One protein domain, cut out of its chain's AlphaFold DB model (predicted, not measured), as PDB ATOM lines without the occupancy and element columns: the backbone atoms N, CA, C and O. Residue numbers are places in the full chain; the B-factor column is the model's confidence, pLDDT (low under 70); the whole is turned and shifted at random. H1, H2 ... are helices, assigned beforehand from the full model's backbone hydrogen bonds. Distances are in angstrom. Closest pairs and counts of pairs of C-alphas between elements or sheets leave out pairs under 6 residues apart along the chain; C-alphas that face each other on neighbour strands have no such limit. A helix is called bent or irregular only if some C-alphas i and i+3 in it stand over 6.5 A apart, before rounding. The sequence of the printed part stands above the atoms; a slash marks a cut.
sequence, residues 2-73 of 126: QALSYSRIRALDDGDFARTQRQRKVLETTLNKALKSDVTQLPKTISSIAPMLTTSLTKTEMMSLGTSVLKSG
ATOM      1  N   GLN A   2     -47.589  27.542  27.630       94.50
ATOM      2  CA  GLN A   2     -48.872  27.326  26.933       94.50
ATOM      3  C   GLN A   2     -48.750  26.973  25.436       94.50
ATOM      4  O   GLN A   2     -49.344  25.991  25.006       94.50
ATOM      5  N   ALA A   3     -47.946  27.708  24.653       94.25
ATOM      6  CA  ALA A   3     -47.790  27.442  23.214       94.25
ATOM      7  C   ALA A   3     -47.181  26.059  22.924       94.25
ATOM      8  O   ALA A   3     -47.640  25.354  22.030       94.25
ATOM      9  N   LEU A   4     -46.191  25.636  23.720       95.00
ATOM     10  CA  LEU A   4     -45.593  24.305  23.597       95.00
ATOM     11  C   LEU A   4     -46.612  23.206  23.913       95.00
ATOM     12  O   LEU A   4     -46.705  22.231  23.173       95.00
ATOM     13  N   SER A   5     -47.378  23.365  24.996       95.19
ATOM     14  CA  SER A   5     -48.437  22.418  25.353       95.19
ATOM     15  C   SER A   5     -49.487  22.326  24.246       95.19
ATOM     16  O   SER A   5     -49.800  21.224  23.814       95.19
ATOM     17  N   TYR A   6     -49.952  23.466  23.726       95.19
ATOM     18  CA  TYR A   6     -50.919  23.539  22.628       95.19
ATOM     19  C   TYR A   6     -50.443  22.790  21.371       95.19
ATOM     20  O   TYR A   6     -51.175  21.965  20.828       95.19
ATOM     21  N   SER A   7     -49.186  22.990  20.964       95.25
ATOM     22  CA  SER A   7     -48.580  22.318  19.802       95.25
ATOM     23  C   SER A   7     -48.340  20.811  19.978       95.25
ATOM     24  O   SER A   7     -48.026  20.125  19.002       95.25
ATOM     25  N   ARG A   8     -48.435  20.278  21.205       94.75
ATOM     26  CA  ARG A   8     -48.159  18.864  21.526       94.75
ATOM     27  C   ARG A   8     -49.409  18.001  21.681       94.75
ATOM     28  O   ARG A   8     -49.276  16.778  21.739       94.75
ATOM     29  N   ILE A   9     -50.594  18.603  21.744       93.25
ATOM     30  CA  ILE A   9     -51.860  17.876  21.891       93.25
ATOM     31  C   ILE A   9     -52.061  16.946  20.687       93.25
ATOM     32  O   ILE A   9     -52.087  17.411  19.549       93.25
ATOM     33  N   ARG A  10     -52.213  15.643  20.966       90.44
ATOM     34  CA  ARG A  10     -52.514  14.583  19.981       90.44
ATOM     35  C   ARG A  10     -53.769  13.775  20.326       90.44
ATOM     36  O   ARG A  10     -54.429  13.291  19.428       90.44
ATOM     37  N   ALA A  11     -54.098  13.619  21.608       86.06
ATOM     38  CA  ALA A  11     -55.191  12.750  22.067       86.06
ATOM     39  C   ALA A  11     -56.607  13.335  21.871       86.06
ATOM     40  O   ALA A  11     -57.572  12.754  22.351       86.06
ATOM     41  N   LEU A  12     -56.724  14.501  21.228       78.12
ATOM     42  CA  LEU A  12     -57.988  15.193  20.976       78.12
ATOM     43  C   LEU A  12     -58.200  15.321  19.467       78.12
ATOM     44  O   LEU A  12     -57.229  15.564  18.744       78.12
ATOM     45  N   ASP A  13     -59.462  15.278  19.044       77.62
ATOM     46  CA  ASP A  13     -59.907  15.460  17.657       77.62
ATOM     47  C   ASP A  13     -59.284  14.427  16.690       77.62
ATOM     48  O   ASP A  13     -59.120  13.257  17.035       77.62
ATOM     49  N   ASP A  14     -58.911  14.880  15.492       82.06
ATOM     50  CA  ASP A  14     -58.318  14.124  14.382       82.06
ATOM     51  C   ASP A  14     -56.815  13.815  14.587       82.06
ATOM     52  O   ASP A  14     -55.957  14.023  13.724       82.06
ATOM     53  N   GLY A  15     -56.453  13.412  15.808       87.12
ATOM     54  CA  GLY A  15     -55.132  12.886  16.143       87.12
ATOM     55  C   GLY A  15     -53.948  13.768  15.720       87.12
ATOM     56  O   GLY A  15     -53.744  14.888  16.204       87.12
ATOM     57  N   ASP A  16     -53.101  13.219  14.844       89.56
ATOM     58  CA  ASP A  16     -51.899  13.905  14.354       89.56
ATOM     59  C   ASP A  16     -52.203  15.000  13.321       89.56
ATOM     60  O   ASP A  16     -51.499  16.013  13.264       89.56
ATOM     61  N   PHE A  17     -53.293  14.859  12.566       89.94
ATOM     62  CA  PHE A  17     -53.724  15.855  11.590       89.94
ATOM     63  C   PHE A  17     -54.147  17.158  12.278       89.94
ATOM     64  O   PHE A  17     -53.695  18.248  11.904       89.94
ATOM     65  N   ALA A  18     -54.898  17.050  13.377       92.19
ATOM     66  CA  ALA A  18     -55.207  18.192  14.234       92.19
ATOM     67  C   ALA A  18     -53.937  18.775  14.884       92.19
ATOM     68  O   ALA A  18     -53.773  19.996  14.984       92.19
ATOM     69  N   ARG A  19     -52.985  17.926  15.298       93.81
ATOM     70  CA  ARG A  19     -51.711  18.382  15.879       93.81
ATOM     71  C   ARG A  19     -50.900  19.226  14.899       93.81
ATOM     72  O   ARG A  19     -50.462  20.317  15.268       93.81
ATOM     73  N   THR A  20     -50.735  18.777  13.657       94.38
ATOM     74  CA  THR A  20     -49.998  19.549  12.646       94.38
ATOM     75  C   THR A  20     -50.713  20.862  12.298       94.38
ATOM     76  O   THR A  20     -50.055  21.887  12.119       94.38
ATOM     77  N   GLN A  21     -52.053  20.905  12.321       94.19
ATOM     78  CA  GLN A  21     -52.803  22.159  12.177       94.19
ATOM     79  C   GLN A  21     -52.490  23.151  13.310       94.19
ATOM     80  O   GLN A  21     -52.225  24.326  13.050       94.19
ATOM     81  N   ARG A  22     -52.459  22.693  14.569       95.44
ATOM     82  CA  ARG A  22     -52.098  23.538  15.723       95.44
ATOM     83  C   ARG A  22     -50.657  24.043  15.631       95.44
ATOM     84  O   ARG A  22     -50.405  25.213  15.911       95.44
ATOM     85  N   GLN A  23     -49.727  23.194  15.197       96.62
ATOM     86  CA  GLN A  23     -48.329  23.577  14.978       96.62
ATOM     87  C   GLN A  23     -48.200  24.658  13.903       96.62
ATOM     88  O   GLN A  23     -47.580  25.693  14.159       96.62
ATOM     89  N   ARG A  24     -48.853  24.476  12.746       96.62
ATOM     90  CA  ARG A  24     -48.927  25.507  11.702       96.62
ATOM     91  C   ARG A  24     -49.518  26.806  12.237       96.62
ATOM     92  O   ARG A  24     -48.950  27.864  11.998       96.62
ATOM     93  N   LYS A  25     -50.570  26.736  13.062       96.31
ATOM     94  CA  LYS A  25     -51.165  27.931  13.675       96.31
ATOM     95  C   LYS A  25     -50.188  28.691  14.572       96.31
ATOM     96  O   LYS A  25     -50.170  29.924  14.564       96.31
ATOM     97  N   VAL A  26     -49.373  27.980  15.351       96.94
ATOM     98  CA  VAL A  26     -48.336  28.604  16.187       96.94
ATOM     99  C   VAL A  26     -47.258  29.262  15.324       96.94
ATOM    100  O   VAL A  26     -46.861  30.390  15.628       96.94
ATOM    101  N   LEU A  27     -46.823  28.615  14.238       96.06
ATOM    102  CA  LEU A  27     -45.856  29.185  13.293       96.06
ATOM    103  C   LEU A  27     -46.414  30.422  12.580       96.06
ATOM    104  O   LEU A  27     -45.779  31.472  12.621       96.06
ATOM    105  N   GLU A  28     -47.624  30.333  12.027       96.06
ATOM    106  CA  GLU A  28     -48.348  31.448  11.402       96.06
ATOM    107  C   GLU A  28     -48.450  32.635  12.366       96.06
ATOM    108  O   GLU A  28     -48.101  33.761  12.026       96.06
ATOM    109  N   THR A  29     -48.893  32.393  13.601       96.00
ATOM    110  CA  THR A  29     -49.061  33.460  14.598       96.00
ATOM    111  C   THR A  29     -47.720  34.101  14.964       96.00
ATOM    112  O   THR A  29     -47.639  35.318  15.146       96.00
ATOM    113  N   THR A  30     -46.656  33.298  15.045       94.12
ATOM    114  CA  THR A  30     -45.299  33.781  15.325       94.12
ATOM    115  C   THR A  30     -44.771  34.629  14.169       94.12
ATOM    116  O   THR A  30     -44.279  35.733  14.408       94.12
ATOM    117  N   LEU A  31     -44.934  34.167  12.926       93.19
ATOM    118  CA  LEU A  31     -44.546  34.907  11.727       93.19
ATOM    119  C   LEU A  31     -45.336  36.212  11.606       93.19
ATOM    120  O   LEU A  31     -44.735  37.267  11.455       93.19
ATOM    121  N   ASN A  32     -46.657  36.178  11.774       93.38
ATOM    122  CA  ASN A  32     -47.505  37.370  11.727       93.38
ATOM    123  C   ASN A  32     -47.108  38.413  12.778       93.38
ATOM    124  O   ASN A  32     -47.198  39.614  12.530       93.38
ATOM    125  N   LYS A  33     -46.655  37.978  13.960       92.81
ATOM    126  CA  LYS A  33     -46.110  38.887  14.971       92.81
ATOM    127  C   LYS A  33     -44.755  39.459  14.546       92.81
ATOM    128  O   LYS A  33     -44.520  40.651  14.734       92.81
ATOM    129  N   ALA A  34     -43.884  38.635  13.966       90.88
ATOM    130  CA  ALA A  34     -42.599  39.082  13.439       90.88
ATOM    131  C   ALA A  34     -42.780  40.103  12.305       90.88
ATOM    132  O   ALA A  34     -42.157  41.155  12.354       90.88
ATOM    133  N   LEU A  35     -43.704  39.859  11.368       90.94
ATOM    134  CA  LEU A  35     -44.023  40.751  10.246       90.94
ATOM    135  C   LEU A  35     -44.524  42.136  10.684       90.94
ATOM    136  O   LEU A  35     -44.328  43.118   9.980       90.94
ATOM    137  N   LYS A  36     -45.152  42.222  11.862       90.38
ATOM    138  CA  LYS A  36     -45.621  43.480  12.469       90.38
ATOM    139  C   LYS A  36     -44.575  44.156  13.362       90.38
ATOM    140  O   LYS A  36     -44.862  45.200  13.943       90.38
ATOM    141  N   SER A  37     -43.410  43.540  13.545       88.31
ATOM    142  CA  SER A  37     -42.341  44.080  14.386       88.31
ATOM    143  C   SER A  37     -41.473  45.064  13.604       88.31
ATOM    144  O   SER A  37     -41.305  44.945  12.394       88.31
ATOM    145  N   ASP A  38     -40.881  46.023  14.313       88.31
ATOM    146  CA  ASP A  38     -39.920  46.954  13.725       88.31
ATOM    147  C   ASP A  38     -38.658  46.198  13.262       88.31
ATOM    148  O   ASP A  38     -38.089  45.393  14.007       88.31
ATOM    149  N   VAL A  39     -38.198  46.479  12.039       87.38
ATOM    150  CA  VAL A  39     -36.993  45.882  11.440       87.38
ATOM    151  C   VAL A  39     -35.741  46.077  12.304       87.38
ATOM    152  O   VAL A  39     -34.858  45.221  12.323       87.38
ATOM    153  N   THR A  40     -35.681  47.149  13.093       90.62
ATOM    154  CA  THR A  40     -34.590  47.418  14.044       90.62
ATOM    155  C   THR A  40     -34.509  46.394  15.179       90.62
ATOM    156  O   THR A  40     -33.455  46.247  15.796       90.62
ATOM    157  N   GLN A  41     -35.581  45.634  15.445       92.62
ATOM    158  CA  GLN A  41     -35.583  44.559  16.443       92.62
ATOM    159  C   GLN A  41     -34.950  43.265  15.922       92.62
ATOM    160  O   GLN A  41     -34.616  42.382  16.718       92.62
ATOM    161  N   LEU A  42     -34.763  43.126  14.607       91.69
ATOM    162  CA  LEU A  42     -34.302  41.890  13.981       91.69
ATOM    163  C   LEU A  42     -32.926  41.409  14.504       91.69
ATOM    164  O   LEU A  42     -32.838  40.232  14.868       91.69
ATOM    165  N   PRO A  43     -31.892  42.266  14.682       94.31
ATOM    166  CA  PRO A  43     -30.604  41.837  15.242       94.31
ATOM    167  C   PRO A  43     -30.713  41.277  16.661       94.31
ATOM    168  O   PRO A  43     -30.074  40.273  16.996       94.31
ATOM    169  N   LYS A  44     -31.544  41.907  17.501       95.12
ATOM    170  CA  LYS A  44     -31.788  41.472  18.881       95.12
ATOM    171  C   LYS A  44     -32.534  40.140  18.899       95.12
ATOM    172  O   LYS A  44     -32.131  39.231  19.622       95.12
ATOM    173  N   THR A  45     -33.574  40.010  18.075       94.06
ATOM    174  CA  THR A  45     -34.346  38.771  17.930       94.06
ATOM    175  C   THR A  45     -33.442  37.620  17.498       94.06
ATOM    176  O   THR A  45     -33.372  36.620  18.210       94.06
ATOM    177  N   ILE A  46     -32.676  37.782  16.414       94.69
ATOM    178  CA  ILE A  46     -31.756  36.748  15.912       94.69
ATOM    179  C   ILE A  46     -30.710  36.379  16.961       94.69
ATOM    180  O   ILE A  46     -30.487  35.199  17.209       94.69
ATOM    181  N   SER A  47     -30.111  37.363  17.635       95.44
ATOM    182  CA  SER A  47     -29.123  37.095  18.687       95.44
ATOM    183  C   SER A  47     -29.704  36.300  19.857       95.44
ATOM    184  O   SER A  47     -28.991  35.489  20.441       95.44
ATOM    185  N   SER A  48     -30.986  36.505  20.178       95.69
ATOM    186  CA  SER A  48     -31.663  35.768  21.247       95.69
ATOM    187  C   SER A  48     -32.010  34.331  20.861       95.69
ATOM    188  O   SER A  48     -31.865  33.443  21.694       95.69
ATOM    189  N   ILE A  49     -32.429  34.084  19.613       94.44
ATOM    190  CA  ILE A  49     -32.890  32.758  19.175       94.44
ATOM    191  C   ILE A  49     -31.773  31.891  18.601       94.44
ATOM    192  O   ILE A  49     -31.851  30.679  18.731       94.44
ATOM    193  N   ALA A  50     -30.723  32.474  18.009       95.06
ATOM    194  CA  ALA A  50     -29.652  31.720  17.354       95.06
ATOM    195  C   ALA A  50     -29.003  30.641  18.246       95.06
ATOM    196  O   ALA A  50     -28.782  29.545  17.740       95.06
ATOM    197  N   PRO A  51     -28.759  30.861  19.557       96.25
ATOM    198  CA  PRO A  51     -28.239  29.811  20.439       96.25
ATOM    199  C   PRO A  51     -29.190  28.619  20.648       96.25
ATOM    200  O   PRO A  51     -28.762  27.580  21.135       96.25
ATOM    201  N   MET A  52     -30.476  28.771  20.319       96.69
ATOM    202  CA  MET A  52     -31.507  27.734  20.443       96.69
ATOM    203  C   MET A  52     -31.745  26.980  19.127       96.69
ATOM    204  O   MET A  52     -32.602  26.099  19.077       96.69
ATOM    205  N   LEU A  53     -31.038  27.348  18.052       95.81
ATOM    206  CA  LEU A  53     -31.224  26.799  16.714       95.81
ATOM    207  C   LEU A  53     -30.037  25.919  16.320       95.81
ATOM    208  O   LEU A  53     -28.880  26.259  16.546       95.81
ATOM    209  N   THR A  54     -30.333  24.818  15.638       97.75
ATOM    210  CA  THR A  54     -29.353  24.060  14.858       97.75
ATOM    211  C   THR A  54     -29.654  24.309  13.388       97.75
ATOM    212  O   THR A  54     -30.728  23.962  12.906       97.75
ATOM    213  N   THR A  55     -28.748  24.986  12.685       96.94
ATOM    214  CA  THR A  55     -28.953  25.424  11.298       96.94
ATOM    215  C   THR A  55     -27.614  25.705  10.622       96.94
ATOM    216  O   THR A  55     -26.637  26.028  11.295       96.94
ATOM    217  N   SER A  56     -27.576  25.582   9.295       97.56
ATOM    218  CA  SER A  56     -26.441  25.987   8.461       97.56
ATOM    219  C   SER A  56     -26.420  27.488   8.160       97.56
ATOM    220  O   SER A  56     -25.412  27.982   7.663       97.56
ATOM    221  N   LEU A  57     -27.501  28.218   8.463       97.31
ATOM    222  CA  LEU A  57     -27.571  29.658   8.240       97.31
ATOM    223  C   LEU A  57     -26.648  30.402   9.207       97.31
ATOM    224  O   LEU A  57     -26.738  30.271  10.430       97.31
ATOM    225  N   THR A  58     -25.811  31.269   8.661       96.44
ATOM    226  CA  THR A  58     -25.077  32.274   9.422       96.44
ATOM    227  C   THR A  58     -26.023  33.367   9.927       96.44
ATOM    228  O   THR A  58     -27.095  33.617   9.373       96.44
ATOM    229  N   LYS A  59     -25.609  34.104  10.967       95.19
ATOM    230  CA  LYS A  59     -26.384  35.254  11.470       95.19
ATOM    231  C   LYS A  59     -26.623  36.312  10.385       95.19
ATOM    232  O   LYS A  59     -27.683  36.931  10.370       95.19
ATOM    233  N   THR A  60     -25.667  36.503   9.473       95.94
ATOM    234  CA  THR A  60     -25.790  37.443   8.349       95.94
ATOM    235  C   THR A  60     -26.857  36.990   7.352       95.94
ATOM    236  O   THR A  60     -27.675  37.805   6.930       95.94
ATOM    237  N   GLU A  61     -26.914  35.697   7.025       97.38
ATOM    238  CA  GLU A  61     -27.967  35.144   6.162       97.38
ATOM    239  C   GLU A  61     -29.345  35.253   6.820       97.38
ATOM    240  O   GLU A  61     -30.290  35.698   6.173       97.38
ATOM    241  N   MET A  62     -29.458  34.962   8.123       96.25
ATOM    242  CA  MET A  62     -30.709  35.168   8.868       96.25
ATOM    243  C   MET A  62     -31.172  36.631   8.825       96.25
ATOM    244  O   MET A  62     -32.353  36.900   8.613       96.25
ATOM    245  N   MET A  63     -30.248  37.582   9.005       94.88
ATOM    246  CA  MET A  63     -30.541  39.017   8.924       94.88
ATOM    247  C   MET A  63     -31.024  39.418   7.525       94.88
ATOM    248  O   MET A  63     -32.004  40.158   7.404       94.88
ATOM    249  N   SER A  64     -30.357  38.925   6.479       95.25
ATOM    250  CA  SER A  64     -30.710  39.194   5.081       95.25
ATOM    251  C   SER A  64     -32.097  38.642   4.729       95.25
ATOM    252  O   SER A  64     -32.953  39.373   4.218       95.25
ATOM    253  N   LEU A  65     -32.362  37.383   5.096       95.12
ATOM    254  CA  LEU A  65     -33.652  36.722   4.892       95.12
ATOM    255  C   LEU A  65     -34.774  37.439   5.648       95.12
ATOM    256  O   LEU A  65     -35.780  37.810   5.048       95.12
ATOM    257  N   GLY A  66     -34.585  37.708   6.943       93.19
ATOM    258  CA  GLY A  66     -35.584  38.394   7.761       93.19
ATOM    259  C   GLY A  66     -35.900  39.804   7.255       93.19
ATOM    260  O   GLY A  66     -37.063  40.197   7.212       93.19
ATOM    261  N   THR A  67     -34.888  40.549   6.799       92.94
ATOM    262  CA  THR A  67     -35.090  41.887   6.216       92.94
ATOM    263  C   THR A  67     -35.873  41.816   4.907       92.94
ATOM    264  O   THR A  67     -36.760  42.639   4.684       92.94
ATOM    265  N   SER A  68     -35.559  40.841   4.049       93.12
ATOM    266  CA  SER A  68     -36.259  40.632   2.778       93.12
ATOM    267  C   SER A  68     -37.735  40.309   3.010       93.12
ATOM    268  O   SER A  68     -38.600  40.940   2.412       93.12
ATOM    269  N   VAL A  69     -38.023  39.405   3.950       92.25
ATOM    270  CA  VAL A  69     -39.388  39.003   4.318       92.25
ATOM    271  C   VAL A  69     -40.192  40.155   4.931       92.25
ATOM    272  O   VAL A  69     -41.360  40.335   4.602       92.25
ATOM    273  N   LEU A  70     -39.585  40.980   5.790       90.62
ATOM    274  CA  LEU A  70     -40.280  42.134   6.380       90.62
ATOM    275  C   LEU A  70     -40.662  43.195   5.340       90.62
ATOM    276  O   LEU A  70     -41.646  43.907   5.521       90.62
ATOM    277  N   LYS A  71     -39.885  43.312   4.261       88.94
ATOM    278  CA  LYS A  71     -40.107  44.300   3.198       88.94
ATOM    279  C   LYS A  71     -40.978  43.788   2.054       88.94
ATOM    280  O   LYS A  71     -41.479  44.604   1.289       88.94
ATOM    281  N   SER A  72     -41.132  42.474   1.906       87.94
ATOM    282  CA  SER A  72     -41.786  41.874   0.740       87.94
ATOM    283  C   SER A  72     -43.312  41.953   0.771       87.94
ATOM    284  O   SER A  72     -43.934  41.763  -0.269       87.94
ATOM    285  N   GLY A  73     -43.925  42.212   1.932       84.06
ATOM    286  CA  GLY A  73     -45.387  42.214   2.063       84.06
ATOM    287  C   GLY A  73     -46.016  40.847   1.771       84.06
ATOM    288  O   GLY A  73     -47.135  40.790   1.269       84.06
TER     289      GLY A  73
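AT A GLANCE: This is residues 2 to 73 of the 126 residues of the protein "LytR_cpsA_psr domain-containing protein" of Clostridium sp. (UniProt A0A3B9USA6). One long helix, H2, runs along the longest axis of the domain; the short helix H1 folds back on it near one end, packing on residues 19 to 26, and at the other end a helical hairpin of H3 and H4 makes a separate head. The hairpin of H1 and H2 is joined to the hairpin of H3 and H4 by the tight link from H2 to H3, and residues 51 to 56, of which 51 and 52 belong to H3, stick out from the head. The printed part has 72 residues with four named helices, H1, H2, H3 and H4 in that order, and no named strand; its class is all helix. The whole is loose, with a radius of gyration of the C-alphas of 14.9 A, and only just elongated, with spans of 41 by 27 by 20 A.

HOW THE PARTS SIT: The longest helix is H2, residues 15 to 35. H1, residues 2 to 8, touches H2 at residues 19 to 26 of H2 alone, and the closest C-alphas, those of Ser 7 and Gln 23, are 5.0 A apart. These two helices form a hairpin and run opposite ways at a steep tilt of 41 degrees. At the other end of H2, H4, residues 59 to 72, is close but not clearly touching, with the C-alphas of Leu 35 and Leu 70 the closest at 5.6 A. The lines of H2 and H4 are about perpendicular, at 85 degrees. H3, residues 39 to 52, touches H4, and their closest C-alphas, those of Val 39 and Thr 67, are 6.8 A apart. H3 and H4 form a hairpin too, running opposite ways at a steep tilt of 44 degrees. H2 and H3 are apart, and H1 is apart from both H3 and H4. In H1, H2 and H4 every backbone O i to N i+4 pair is within hydrogen-bond range, while in H3 it is 6 of 10.

IN THESE COORDINATES: H2 measures 30.6 A from the C-alpha of Gly 15 at (-55.132, 12.886, 16.143) to that of Leu 35 at (-44.023, 40.751, 10.246). H1 is 10.1 A long and begins at C-alpha 2, (-48.872, 27.326, 26.933). H3 is 21.0 A long and only just irregular, with C-alphas 40 and 43 at 7.0 A. H4 is 19.9 A long and ends at C-alpha 72, (-41.786, 41.874, 0.740).

THE WHOLE: The two C-alphas farthest apart, those of Asp 13 and Thr 60, are 41.6 A from each other. The printed part has no cut. The link from H2 to H3 is tight, the links from H1 to H2 and from H3 to H4 are short, and no link is long. The mean pLDDT of the printed part is 93.0, and no printed residue is under 70.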